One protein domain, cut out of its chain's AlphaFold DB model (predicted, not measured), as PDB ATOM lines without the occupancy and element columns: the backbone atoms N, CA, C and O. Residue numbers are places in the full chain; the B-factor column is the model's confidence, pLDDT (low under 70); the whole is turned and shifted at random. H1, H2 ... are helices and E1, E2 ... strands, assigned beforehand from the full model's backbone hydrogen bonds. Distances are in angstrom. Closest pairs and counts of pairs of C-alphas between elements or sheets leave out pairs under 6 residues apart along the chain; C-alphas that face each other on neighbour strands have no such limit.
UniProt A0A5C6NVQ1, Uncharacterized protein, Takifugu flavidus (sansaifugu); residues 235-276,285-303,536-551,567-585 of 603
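This is residues 235 to 276, 285 to 303, 536 to 551 and 567 to 585 of the 603 residues of an uncharacterized protein of Takifugu flavidus (sansaifugu) (UniProt A0A5C6NVQ1). Four strands stand side by side as a wall of two pairs, E2 with E3 and E1 with E4, E1 being next to E3. Three short helices stand off beyond E4, loosely set: H1 and H2 make a small corner, and H3 is separate. The printed part has 96 residues with seven named elements, E1 E2 E3 H1 H2 E4 H3 along the chain, which hold 44 residues, under half. The class is mixed, helices and strands. The whole is loose, with a radius of gyration of the C-alphas of 15.7 A and spans of 40 by 35 by 32 A.

E1, residues 236 to 240, and E4, residues 538 to 542, are parallel neighbours at 14 degrees, with N 239 and O 540 2.9 A apart, within hydrogen-bond range. E2, residues 248 to 254, and E3, residues 265 to 270, form an antiparallel hairpin at 163 degrees, with N 252 and O 267 2.9 A apart, within that range. The closest C-alphas of E1 and E3, Asp 236 and Val 266, are 6.4 A apart. H1, residues 291 to 295, and H2, residues 297 to 303, are close but not clearly touching: C-alphas 294 and 300 are 5.4 A apart. H3, residues 575 to 583, is apart from both. Each O i to N i+4 pair is within range in H2 and H3; H1 has 0 of 1, but 2 of 2 O i to N i+3 pairs.

E1 begins at C-alpha 236 (-9.327, -19.485, 16.865). E2 spans 17.0 A, E3 16.1 A and H3 12.4 A, ending at C-alpha 583 (-28.161, -19.366, 15.365).

The cuts span 18.6 A from C-alpha 276 to 285, 25.1 A from 303 to 536 and 17.5 A from 551 to 567. Residues 257 to 262 and 580 to 585 stand free. Mean pLDDT of the printed part is 72.6, and 38 in H3.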
ATOM      1  N   ILE A 235      -8.824 -23.620  16.536       91.75
ATOM      2  CA  ILE A 235      -9.831 -23.230  17.543       91.75
ATOM      3  C   ILE A 235     -10.060 -21.716  17.620       91.75
ATOM      4  O   ILE A 235     -10.947 -21.263  18.332       91.75
ATOM      5  N   ASP A 236      -9.292 -20.941  16.860       92.25
ATOM      6  CA  ASP A 236      -9.327 -19.485  16.865       92.25
ATOM      7  C   ASP A 236      -9.895 -19.022  15.507       92.25
ATOM      8  O   ASP A 236      -9.319 -19.335  14.459       92.25
ATOM      9  N   PHE A 237     -11.034 -18.314  15.489       92.44
ATOM     10  CA  PHE A 237     -11.739 -17.961  14.243       92.44
ATOM     11  C   PHE A 237     -12.248 -16.510  14.204       92.44
ATOM     12  O   PHE A 237     -12.809 -15.986  15.171       92.44
ATOM     13  N   VAL A 238     -12.159 -15.888  13.023       93.44
ATOM     14  CA  VAL A 238     -12.872 -14.641  12.701       93.44
ATOM     15  C   VAL A 238     -14.065 -14.967  11.810       93.44
ATOM     16  O   VAL A 238     -13.908 -15.474  10.701       93.44
ATOM     17  N   VAL A 239     -15.265 -14.650  12.292       94.56
ATOM     18  CA  VAL A 239     -16.529 -14.843  11.577       94.56
ATOM     19  C   VAL A 239     -17.022 -13.479  11.102       94.56
ATOM     20  O   VAL A 239     -17.429 -12.646  11.909       94.56
ATOM     21  N   ALA A 240     -16.990 -13.242   9.793       93.44
ATOM     22  CA  ALA A 240     -17.523 -12.031   9.171       93.44
ATOM     23  C   ALA A 240     -18.872 -12.313   8.493       93.44
ATOM     24  O   ALA A 240     -19.049 -13.371   7.883       93.44
ATOM     25  N   SER A 241     -19.815 -11.367   8.549       94.88
ATOM     26  CA  SER A 241     -21.041 -11.442   7.745       94.88
ATOM     27  C   SER A 241     -20.718 -11.465   6.244       94.88
ATOM     28  O   SER A 241     -19.702 -10.924   5.801       94.88
ATOM     29  N   SER A 242     -21.592 -12.086   5.445       93.69
ATOM     30  CA  SER A 242     -21.375 -12.281   4.000       93.69
ATOM     31  C   SER A 242     -21.096 -10.971   3.248       93.69
ATOM     32  O   SER A 242     -20.317 -10.941   2.304       93.69
ATOM     33  N   ASP A 243     -21.668  -9.863   3.713       93.12
ATOM     34  CA  ASP A 243     -21.497  -8.524   3.157       93.12
ATOM     35  C   ASP A 243     -20.340  -7.715   3.780       93.12
ATOM     36  O   ASP A 243     -19.947  -6.696   3.220       93.12
ATOM     37  N   LEU A 244     -19.733  -8.177   4.883       91.88
ATOM     38  CA  LEU A 244     -18.395  -7.737   5.300       91.88
ATOM     39  C   LEU A 244     -17.284  -8.490   4.562       91.88
ATOM     40  O   LEU A 244     -16.174  -7.968   4.465       91.88
ATOM     41  N   ARG A 245     -17.554  -9.682   4.015       94.31
ATOM     42  CA  ARG A 245     -16.560 -10.498   3.297       94.31
ATOM     43  C   ARG A 245     -15.837  -9.743   2.162       94.31
ATOM     44  O   ARG A 245     -14.615  -9.848   2.128       94.31
ATOM     45  N   PRO A 246     -16.493  -8.922   1.307       94.69
ATOM     46  CA  PRO A 246     -15.805  -8.110   0.289       94.69
ATOM     47  C   PRO A 246     -14.922  -6.993   0.866       94.69
ATOM     48  O   PRO A 246     -14.127  -6.393   0.144       94.69
ATOM     49  N   HIS A 247     -15.076  -6.680   2.154       94.06
ATOM     50  CA  HIS A 247     -14.288  -5.676   2.861       94.06
ATOM     51  C   HIS A 247     -13.125  -6.280   3.657       94.06
ATOM     52  O   HIS A 247     -12.266  -5.518   4.096       94.06
ATOM     53  N   VAL A 248     -13.042  -7.602   3.847       95.44
ATOM     54  CA  VAL A 248     -11.866  -8.233   4.470       95.44
ATOM     55  C   VAL A 248     -10.708  -8.202   3.469       95.44
ATOM     56  O   VAL A 248     -10.773  -8.827   2.418       95.44
ATOM     57  N   LEU A 249      -9.652  -7.455   3.794       96.19
ATOM     58  CA  LEU A 249      -8.445  -7.324   2.971       96.19
ATOM     59  C   LEU A 249      -7.521  -8.531   3.095       96.19
ATOM     60  O   LEU A 249      -6.903  -8.947   2.123       96.19
ATOM     61  N   ASP A 250      -7.360  -9.011   4.323       96.88
ATOM     62  CA  ASP A 250      -6.334  -9.972   4.708       96.88
ATOM     63  C   ASP A 250      -6.740 -10.594   6.050       96.88
ATOM     64  O   ASP A 250      -7.422  -9.953   6.855       96.88
ATOM     65  N   THR A 251      -6.340 -11.833   6.311       95.06
ATOM     66  CA  THR A 251      -6.501 -12.496   7.608       95.06
ATOM     67  C   THR A 251      -5.242 -13.286   7.915       95.06
ATOM     68  O   THR A 251      -4.930 -14.267   7.244       95.06
ATOM     69  N   ARG A 252      -4.512 -12.851   8.945       95.50
ATOM     70  CA  ARG A 252      -3.226 -13.430   9.343       95.50
ATOM     71  C   ARG A 252      -3.351 -14.143  10.672       95.50
ATOM     72  O   ARG A 252      -3.948 -13.617  11.606       95.50
ATOM     73  N   VAL A 253      -2.702 -15.295  10.778       93.62
ATOM     74  CA  VAL A 253      -2.545 -16.020  12.036       93.62
ATOM     75  C   VAL A 253      -1.167 -15.695  12.607       93.62
ATOM     76  O   VAL A 253      -0.153 -16.012  11.984       93.62
ATOM     77  N   LYS A 254      -1.116 -15.069  13.784       92.06
ATOM     78  CA  LYS A 254       0.117 -14.901  14.563       92.06
ATOM     79  C   LYS A 254       0.278 -16.074  15.516       92.06
ATOM     80  O   LYS A 254      -0.675 -16.462  16.191       92.06
ATOM     81  N   ARG A 255       1.476 -16.655  15.569       86.44
ATOM     82  CA  ARG A 255       1.720 -17.832  16.411       86.44
ATOM     83  C   ARG A 255       1.766 -17.433  17.879       86.44
ATOM     84  O   ARG A 255       2.393 -16.435  18.219       86.44
ATOM     85  N   GLY A 256       1.179 -18.258  18.745       82.44
ATOM     86  CA  GLY A 256       1.118 -17.999  20.187       82.44
ATOM     87  C   GLY A 256       2.474 -17.749  20.858       82.44
ATOM     88  O   GLY A 256       2.565 -16.955  21.787       82.44
ATOM     89  N   VAL A 257       3.563 -18.305  20.311       73.25
ATOM     90  CA  VAL A 257       4.939 -18.036  20.771       73.25
ATOM     91  C   VAL A 257       5.328 -16.548  20.711       73.25
ATOM     92  O   VAL A 257       6.074 -16.085  21.566       73.25
ATOM     93  N   GLU A 258       4.784 -15.767  19.768       79.44
ATOM     94  CA  GLU A 258       4.987 -14.307  19.690       79.44
ATOM     95  C   GLU A 258       4.213 -13.539  20.780       79.44
ATOM     96  O   GLU A 258       4.451 -12.351  21.004       79.44
ATOM     97  N   LEU A 259       3.251 -14.204  21.422       78.50
ATOM     98  CA  LEU A 259       2.274 -13.633  22.350       78.50
ATOM     99  C   LEU A 259       2.368 -14.235  23.761       78.50
ATOM    100  O   LEU A 259       1.635 -13.804  24.647       78.50
ATOM    101  N   SER A 260       3.276 -15.194  23.973       87.56
ATOM    102  CA  SER A 260       3.369 -16.026  25.179       87.56
ATOM    103  C   SER A 260       2.090 -16.829  25.493       87.56
ATOM    104  O   SER A 260       1.819 -17.129  26.655       87.56
ATOM    105  N   THR A 261       1.323 -17.196  24.462       88.62
ATOM    106  CA  THR A 261       0.118 -18.040  24.548       88.62
ATOM    107  C   THR A 261       0.326 -19.373  23.825       88.62
ATOM    108  O   THR A 261       1.155 -19.492  22.923       88.62
ATOM    109  N   ASP A 262      -0.443 -20.391  24.190       89.56
ATOM    110  CA  ASP A 262      -0.595 -21.637  23.426       89.56
ATOM    111  C   ASP A 262      -1.573 -21.474  22.240       89.56
ATOM    112  O   ASP A 262      -1.345 -22.029  21.159       89.56
ATOM    113  N   HIS A 263      -2.591 -20.623  22.399       90.50
ATOM    114  CA  HIS A 263      -3.497 -20.164  21.335       90.50
ATOM    115  C   HIS A 263      -2.805 -19.320  20.254       90.50
ATOM    116  O   HIS A 263      -1.816 -18.628  20.526       90.50
ATOM    117  N   HIS A 264      -3.336 -19.339  19.026       89.62
ATOM    118  CA  HIS A 264      -2.852 -18.513  17.916       89.62
ATOM    119  C   HIS A 264      -3.794 -17.320  17.686       89.62
ATOM    120  O   HIS A 264      -5.004 -17.471  17.587       89.62
ATOM    121  N   LEU A 265      -3.256 -16.109  17.535       93.00
ATOM    122  CA  LEU A 265      -4.101 -14.932  17.320       93.00
ATOM    123  C   LEU A 265      -4.443 -14.771  15.838       93.00
ATOM    124  O   LEU A 265      -3.571 -14.445  15.027       93.00
ATOM    125  N   VAL A 266      -5.721 -14.911  15.495       95.06
ATOM    126  CA  VAL A 266      -6.234 -14.575  14.161       95.06
ATOM    127  C   VAL A 266      -6.563 -13.082  14.088       95.06
ATOM    128  O   VAL A 266      -7.329 -12.555  14.892       95.06
ATOM    129  N   VAL A 267      -5.966 -12.386  13.119       95.44
ATOM    130  CA  VAL A 267      -6.106 -10.940  12.904       95.44
ATOM    131  C   VAL A 267      -6.586 -10.681  11.481       95.44
ATOM    132  O   VAL A 267      -5.823 -10.855  10.528       95.44
ATOM    133  N   SER A 268      -7.826 -10.216  11.334       96.06
ATOM    134  CA  SER A 268      -8.382  -9.786  10.047       96.06
ATOM    135  C   SER A 268      -8.299  -8.272   9.870       96.06
ATOM    136  O   SER A 268      -8.667  -7.504  10.760       96.06
ATOM    137  N   TRP A 269      -7.857  -7.845   8.692       96.19
ATOM    138  CA  TRP A 269      -7.819  -6.449   8.266       96.19
ATOM    139  C   TRP A 269      -9.058  -6.141   7.424       96.19
ATOM    140  O   TRP A 269      -9.400  -6.906   6.526       96.19
ATOM    141  N   LEU A 270      -9.722  -5.016   7.689       95.25
ATOM    142  CA  LEU A 270     -10.956  -4.608   7.010       95.25
ATOM    143  C   LEU A 270     -10.759  -3.266   6.291       95.25
ATOM    144  O   LEU A 270     -10.371  -2.274   6.910       95.25
ATOM    145  N   ARG A 271     -11.074  -3.211   4.992       92.69
ATOM    146  CA  ARG A 271     -11.150  -1.978   4.195       92.69
ATOM    147  C   ARG A 271     -12.446  -1.244   4.507       92.69
ATOM    148  O   ARG A 271     -13.438  -1.359   3.784       92.69
ATOM    149  N   TRP A 272     -12.439  -0.492   5.599       85.69
ATOM    150  CA  TRP A 272     -13.579   0.332   5.972       85.69
ATOM    151  C   TRP A 272     -13.600   1.645   5.177       85.69
ATOM    152  O   TRP A 272     -12.695   2.466   5.298       85.69
ATOM    153  N   TRP A 273     -14.655   1.844   4.385       76.38
ATOM    154  CA  TRP A 273     -14.892   3.066   3.600       76.38
ATOM    155  C   TRP A 273     -15.974   3.983   4.189       76.38
ATOM    156  O   TRP A 273     -16.276   5.030   3.617       76.38
ATOM    157  N   GLY A 274     -16.603   3.603   5.306       80.31
ATOM    158  CA  GLY A 274     -17.594   4.460   5.951       80.31
ATOM    159  C   GLY A 274     -16.943   5.757   6.432       80.31
ATOM    160  O   GLY A 274     -15.859   5.707   7.017       80.31
ATOM    161  N   ARG A 275     -17.607   6.906   6.218       73.38
ATOM    162  CA  ARG A 275     -17.149   8.187   6.782       73.38
ATOM    163  C   ARG A 275     -16.902   7.997   8.277       73.38
ATOM    164  O   ARG A 275     -17.780   7.508   8.992       73.38
ATOM    165  N   MET A 276     -15.719   8.390   8.743       68.44
ATOM    166  CA  MET A 276     -15.474   8.519  10.175       68.44
ATOM    167  C   MET A 276     -16.508   9.520  10.715       68.44
ATOM    168  O   MET A 276     -16.631  10.588  10.120       68.44
ATOM    169  N   ARG A 285     -19.783   3.952  26.229       73.06
ATOM    170  CA  ARG A 285     -19.710   3.198  27.483       73.06
ATOM    171  C   ARG A 285     -19.323   1.753  27.171       73.06
ATOM    172  O   ARG A 285     -20.190   0.935  26.889       73.06
ATOM    173  N   VAL A 286     -18.030   1.453  27.238       78.44
ATOM    174  CA  VAL A 286     -17.548   0.069  27.300       78.44
ATOM    175  C   VAL A 286     -17.902  -0.470  28.682       78.44
ATOM    176  O   VAL A 286     -17.414   0.039  29.690       78.44
ATOM    177  N   VAL A 287     -18.775  -1.474  28.734       76.00
ATOM    178  CA  VAL A 287     -19.152  -2.159  29.973       76.00
ATOM    179  C   VAL A 287     -18.526  -3.546  29.942       76.00
ATOM    180  O   VAL A 287     -18.778  -4.316  29.021       76.00
ATOM    181  N   ARG A 288     -17.706  -3.865  30.947       83.88
ATOM    182  CA  ARG A 288     -17.258  -5.237  31.210       83.88
ATOM    183  C   ARG A 288     -18.235  -5.875  32.193       83.88
ATOM    184  O   ARG A 288     -18.567  -5.253  33.201       83.88
ATOM    185  N   VAL A 289     -18.686  -7.091  31.903       80.56
ATOM    186  CA  VAL A 289     -19.560  -7.881  32.779       80.56
ATOM    187  C   VAL A 289     -18.970  -9.284  32.869       80.56
ATOM    188  O   VAL A 289     -18.655  -9.872  31.838       80.56
ATOM    189  N   CYS A 290     -18.798  -9.809  34.083       84.69
ATOM    190  CA  CYS A 290     -18.406 -11.206  34.273       84.69
ATOM    191  C   CYS A 290     -19.557 -12.110  33.821       84.69
ATOM    192  O   CYS A 290     -20.720 -11.823  34.130       84.69
ATOM    193  N   TRP A 291     -19.253 -13.177  33.084       80.19
ATOM    194  CA  TRP A 291     -20.268 -14.021  32.451       80.19
ATOM    195  C   TRP A 291     -21.230 -14.653  33.470       80.19
ATOM    196  O   TRP A 291     -22.442 -14.671  33.270       80.19
ATOM    197  N   GLU A 292     -20.710 -15.051  34.627       86.31
ATOM    198  CA  GLU A 292     -21.446 -15.633  35.755       86.31
ATOM    199  C   GLU A 292     -22.523 -14.665  36.267       86.31
ATOM    200  O   GLU A 292     -23.635 -15.058  36.621       86.31
ATOM    201  N   ARG A 293     -22.222 -13.362  36.240       84.94
ATOM    202  CA  ARG A 293     -23.138 -12.305  36.681       84.94
ATOM    203  C   ARG A 293     -24.247 -12.025  35.674       84.94
ATOM    204  O   ARG A 293     -25.278 -11.481  36.062       84.94
ATOM    205  N   LEU A 294     -24.120 -12.465  34.417       83.44
ATOM    206  CA  LEU A 294     -25.244 -12.508  33.475       83.44
ATOM    207  C   LEU A 294     -26.268 -13.606  33.817       83.44
ATOM    208  O   LEU A 294     -27.284 -13.698  33.132       83.44
ATOM    209  N   ALA A 295     -26.087 -14.394  34.883       82.00
ATOM    210  CA  ALA A 295     -27.186 -15.160  35.476       82.00
ATOM    211  C   ALA A 295     -28.133 -14.265  36.311       82.00
ATOM    212  O   ALA A 295     -29.348 -14.485  36.304       82.00
ATOM    213  N   GLU A 296     -27.609 -13.227  36.980       92.19
ATOM    214  CA  GLU A 296     -28.373 -12.336  37.865       92.19
ATOM    215  C   GLU A 296     -29.447 -11.557  37.081       92.19
ATOM    216  O   GLU A 296     -29.151 -10.794  36.159       92.19
ATOM    217  N   SER A 297     -30.717 -11.682  37.477       86.56
ATOM    218  CA  SER A 297     -31.848 -11.058  36.768       86.56
ATOM    219  C   SER A 297     -31.749  -9.527  36.670       86.56
ATOM    220  O   SER A 297     -32.167  -8.948  35.664       86.56
ATOM    221  N   LEU A 298     -31.158  -8.871  37.674       85.62
ATOM    222  CA  LEU A 298     -30.916  -7.425  37.688       85.62
ATOM    223  C   LEU A 298     -29.780  -7.009  36.747       85.62
ATOM    224  O   LEU A 298     -29.928  -6.018  36.032       85.62
ATOM    225  N   VAL A 299     -28.680  -7.770  36.695       83.00
ATOM    226  CA  VAL A 299     -27.560  -7.501  35.777       83.00
ATOM    227  C   VAL A 299     -28.015  -7.714  34.338       83.00
ATOM    228  O   VAL A 299     -27.833  -6.815  33.524       83.00
ATOM    229  N   ARG A 300     -28.723  -8.815  34.048       88.88
ATOM    230  CA  ARG A 300     -29.373  -9.062  32.746       88.88
ATOM    231  C   ARG A 300     -30.311  -7.925  32.353       88.88
ATOM    232  O   ARG A 300     -30.237  -7.425  31.239       88.88
ATOM    233  N   ARG A 301     -31.197  -7.491  33.258       83.56
ATOM    234  CA  ARG A 301     -32.152  -6.407  32.974       83.56
ATOM    235  C   ARG A 301     -31.437  -5.077  32.718       83.56
ATOM    236  O   ARG A 301     -31.864  -4.339  31.840       83.56
ATOM    237  N   SER A 302     -30.372  -4.782  33.462       82.69
ATOM    238  CA  SER A 302     -29.549  -3.580  33.287       82.69
ATOM    239  C   SER A 302     -28.773  -3.609  31.963       82.69
ATOM    240  O   SER A 302     -28.799  -2.635  31.218       82.69
ATOM    241  N   PHE A 303     -28.160  -4.749  31.631       78.12
ATOM    242  CA  PHE A 303     -27.438  -4.982  30.378       78.12
ATOM    243  C   PHE A 303     -28.358  -4.868  29.151       78.12
ATOM    244  O   PHE A 303     -28.024  -4.176  28.196       78.12
ATOM    245  N   MET A 536     -11.058 -24.875  24.313       49.69
ATOM    246  CA  MET A 536     -11.727 -23.573  24.245       49.69
ATOM    247  C   MET A 536     -11.679 -23.067  22.799       49.69
ATOM    248  O   MET A 536     -10.643 -23.191  22.156       49.69
ATOM    249  N   ILE A 537     -12.799 -22.566  22.273       61.47
ATOM    250  CA  ILE A 537     -12.900 -22.076  20.890       61.47
ATOM    251  C   ILE A 537     -13.263 -20.594  20.942       61.47
ATOM    252  O   ILE A 537     -14.360 -20.246  21.387       61.47
ATOM    253  N   ASP A 538     -12.348 -19.740  20.488       67.81
ATOM    254  CA  ASP A 538     -12.515 -18.291  20.508       67.81
ATOM    255  C   ASP A 538     -13.064 -17.790  19.166       67.81
ATOM    256  O   ASP A 538     -12.478 -17.981  18.097       67.81
ATOM    257  N   PHE A 539     -14.209 -17.106  19.234       58.72
ATOM    258  CA  PHE A 539     -14.899 -16.544  18.075       58.72
ATOM    259  C   PHE A 539     -14.993 -15.021  18.167       58.72
ATOM    260  O   PHE A 539     -15.613 -14.473  19.081       58.72
ATOM    261  N   VAL A 540     -14.483 -14.329  17.148       75.69
ATOM    262  CA  VAL A 540     -14.771 -12.905  16.923       75.69
ATOM    263  C   VAL A 540     -15.822 -12.795  15.823       75.69
ATOM    264  O   VAL A 540     -15.538 -13.091  14.665       75.69
ATOM    265  N   VAL A 541     -17.036 -12.357  16.173       77.56
ATOM    266  CA  VAL A 541     -18.136 -12.162  15.214       77.56
ATOM    267  C   VAL A 541     -18.232 -10.692  14.809       77.56
ATOM    268  O   VAL A 541     -18.595  -9.833  15.614       77.56
ATOM    269  N   ALA A 542     -17.950 -10.403  13.541       78.88
ATOM    270  CA  ALA A 542     -18.176  -9.108  12.916       78.88
ATOM    271  C   ALA A 542     -19.410  -9.187  12.004       78.88
ATOM    272  O   ALA A 542     -19.419  -9.940  11.032       78.88
ATOM    273  N   SER A 543     -20.443  -8.389  12.288       78.81
ATOM    274  CA  SER A 543     -21.581  -8.196  11.378       78.81
ATOM    275  C   SER A 543     -21.616  -6.770  10.849       78.81
ATOM    276  O   SER A 543     -21.372  -5.813  11.589       78.81
ATOM    277  N   SER A 544     -21.970  -6.627   9.576       69.31
ATOM    278  CA  SER A 544     -22.243  -5.335   8.965       69.31
ATOM    279  C   SER A 544     -23.421  -4.615   9.625       69.31
ATOM    280  O   SER A 544     -23.438  -3.395   9.622       69.31
ATOM    281  N   ASP A 545     -24.384  -5.300  10.248       66.88
ATOM    282  CA  ASP A 545     -25.527  -4.641  10.905       66.88
ATOM    283  C   ASP A 545     -25.091  -3.785  12.111       66.88
ATOM    284  O   ASP A 545     -25.824  -2.925  12.602       66.88
ATOM    285  N   LEU A 546     -23.832  -3.942  12.536       54.75
ATOM    286  CA  LEU A 546     -23.123  -3.056  13.454       54.75
ATOM    287  C   LEU A 546     -22.560  -1.786  12.765       54.75
ATOM    288  O   LEU A 546     -21.746  -1.093  13.379       54.75
ATOM    289  N   ARG A 547     -22.976  -1.464  11.524       51.47
ATOM    290  CA  ARG A 547     -22.517  -0.344  10.656       51.47
ATOM    291  C   ARG A 547     -22.270   0.996  11.387       51.47
ATOM    292  O   ARG A 547     -21.274   1.637  11.061       51.47
ATOM    293  N   PRO A 548     -23.088   1.445  12.369       48.41
ATOM    294  CA  PRO A 548     -22.839   2.692  13.114       48.41
ATOM    295  C   PRO A 548     -21.983   2.523  14.392       48.41
ATOM    296  O   PRO A 548     -21.699   3.497  15.099       48.41
ATOM    297  N   HIS A 549     -21.638   1.291  14.773       45.28
ATOM    298  CA  HIS A 549     -21.311   0.929  16.155       45.28
ATOM    299  C   HIS A 549     -19.919   0.312  16.366       45.28
ATOM    300  O   HIS A 549     -19.393   0.452  17.476       45.28
ATOM    301  N   VAL A 550     -19.260  -0.241  15.345       42.56
ATOM    302  CA  VAL A 550     -17.847  -0.666  15.442       42.56
ATOM    303  C   VAL A 550     -16.932   0.504  15.078       42.56
ATOM    304  O   VAL A 550     -17.046   1.062  13.995       42.56
ATOM    305  N   LEU A 551     -16.055   0.915  15.999       35.22
ATOM    306  CA  LEU A 551     -15.032   1.948  15.739       35.22
ATOM    307  C   LEU A 551     -13.630   1.566  16.230       35.22
ATOM    308  O   LEU A 551     -12.676   2.241  15.867       35.22
ATOM    309  N   LEU A 567     -16.626 -11.678  28.223       31.77
ATOM    310  CA  LEU A 567     -17.175 -11.343  26.910       31.77
ATOM    311  C   LEU A 567     -17.164  -9.817  26.691       31.77
ATOM    312  O   LEU A 567     -17.794  -9.062  27.434       31.77
ATOM    313  N   VAL A 568     -16.462  -9.352  25.653       34.62
ATOM    314  CA  VAL A 568     -16.373  -7.926  25.291       34.62
ATOM    315  C   VAL A 568     -17.371  -7.605  24.174       34.62
ATOM    316  O   VAL A 568     -17.057  -7.698  22.991       34.62
ATOM    317  N   GLY A 569     -18.592  -7.220  24.552       30.72
ATOM    318  CA  GLY A 569     -19.646  -6.821  23.611       30.72
ATOM    319  C   GLY A 569     -19.617  -5.329  23.246       30.72
ATOM    320  O   GLY A 569     -19.576  -4.465  24.123       30.72
ATOM    321  N   LEU A 570     -19.708  -5.014  21.948       30.38
ATOM    322  CA  LEU A 570     -20.003  -3.664  21.445       30.38
ATOM    323  C   LEU A 570     -21.524  -3.480  21.310       30.38
ATOM    324  O   LEU A 570     -22.180  -4.214  20.579       30.38
ATOM    325  N   LEU A 571     -22.087  -2.494  22.014       30.08
ATOM    326  CA  LEU A 571     -23.540  -2.320  22.133       30.08
ATOM    327  C   LEU A 571     -24.148  -1.565  20.931       30.08
ATOM    328  O   LEU A 571     -23.798  -0.410  20.676       30.08
ATOM    329  N   GLY A 572     -25.103  -2.199  20.241       26.61
ATOM    330  CA  GLY A 572     -25.897  -1.632  19.143       26.61
ATOM    331  C   GLY A 572     -27.238  -2.367  18.988       26.61
ATOM    332  O   GLY A 572     -27.286  -3.592  19.058       26.61
ATOM    333  N   THR A 573     -28.337  -1.633  18.800       36.81
ATOM    334  CA  THR A 573     -29.716  -2.098  19.087       36.81
ATOM    335  C   THR A 573     -30.319  -3.135  18.129       36.81
ATOM    336  O   THR A 573     -31.433  -3.586  18.372       36.81
ATOM    337  N   LEU A 574     -29.622  -3.520  17.054       31.41
ATOM    338  CA  LEU A 574     -30.099  -4.507  16.069       31.41
ATOM    339  C   LEU A 574     -29.341  -5.847  16.116       31.41
ATOM    340  O   LEU A 574     -29.778  -6.818  15.506       31.41
ATOM    341  N   ALA A 575     -28.237  -5.931  16.865       40.16
ATOM    342  CA  ALA A 575     -27.366  -7.108  16.867       40.16
ATOM    343  C   ALA A 575     -28.029  -8.365  17.465       40.16
ATOM    344  O   ALA A 575     -27.818  -9.479  16.988       40.16
ATOM    345  N   GLU A 576     -28.846  -8.199  18.509       39.50
ATOM    346  CA  GLU A 576     -29.361  -9.320  19.310       39.50
ATOM    347  C   GLU A 576     -30.411 -10.171  18.581       39.50
ATOM    348  O   GLU A 576     -30.467 -11.387  18.782       39.50
ATOM    349  N   SER A 577     -31.243  -9.562  17.729       37.62
ATOM    350  CA  SER A 577     -32.280 -10.278  16.975       37.62
ATOM    351  C   SER A 577     -31.693 -11.060  15.799       37.62
ATOM    352  O   SER A 577     -32.116 -12.188  15.552       37.62
ATOM    353  N   LEU A 578     -30.683 -10.502  15.125       41.03
ATOM    354  CA  LEU A 578     -29.954 -11.152  14.034       41.03
ATOM    355  C   LEU A 578     -29.096 -12.318  14.528       41.03
ATOM    356  O   LEU A 578     -29.227 -13.416  13.995       41.03
ATOM    357  N   VAL A 579     -28.308 -12.141  15.598       36.97
ATOM    358  CA  VAL A 579     -27.527 -13.249  16.185       36.97
ATOM    359  C   VAL A 579     -28.452 -14.384  16.639       36.97
ATOM    360  O   VAL A 579     -28.206 -15.544  16.315       36.97
ATOM    361  N   ARG A 580     -29.576 -14.076  17.302       35.06
ATOM    362  CA  ARG A 580     -30.558 -15.105  17.684       35.06
ATOM    363  C   ARG A 580     -31.243 -15.771  16.494       35.06
ATOM    364  O   ARG A 580     -31.520 -16.962  16.581       35.06
ATOM    365  N   ARG A 581     -31.535 -15.049  15.409       35.81
ATOM    366  CA  ARG A 581     -32.193 -15.624  14.225       35.81
ATOM    367  C   ARG A 581     -31.238 -16.505  13.414       35.81
ATOM    368  O   ARG A 581     -31.658 -17.578  13.002       35.81
ATOM    369  N   SER A 582     -29.974 -16.110  13.253       38.62
ATOM    370  CA  SER A 582     -28.969 -16.888  12.508       38.62
ATOM    371  C   SER A 582     -28.489 -18.145  13.243       38.62
ATOM    372  O   SER A 582     -28.157 -19.126  12.591       38.62
ATOM    373  N   PHE A 583     -28.484 -18.158  14.583       34.38
ATOM    374  CA  PHE A 583     -28.161 -19.366  15.365       34.38
ATOM    375  C   PHE A 583     -29.348 -20.336  15.554       34.38
ATOM    376  O   PHE A 583     -29.134 -21.453  16.013       34.38
ATOM    377  N   ASN A 584     -30.585 -19.938  15.221       31.53
ATOM    378  CA  ASN A 584     -31.790 -20.786  15.333       31.53
ATOM    379  C   ASN A 584     -32.412 -21.162  13.969       31.53
ATOM    380  O   ASN A 584     -33.541 -21.646  13.919       31.53
ATOM    381  N   SER A 585     -31.697 -20.939  12.866       35.22
ATOM    382  CA  SER A 585     -32.032 -21.403  11.510       35.22
ATOM    383  C   SER A 585     -30.895 -22.321  10.989       35.22
ATOM    384  O   SER A 585     -29.979 -22.589  11.770       35.22
TER     385      SER A 585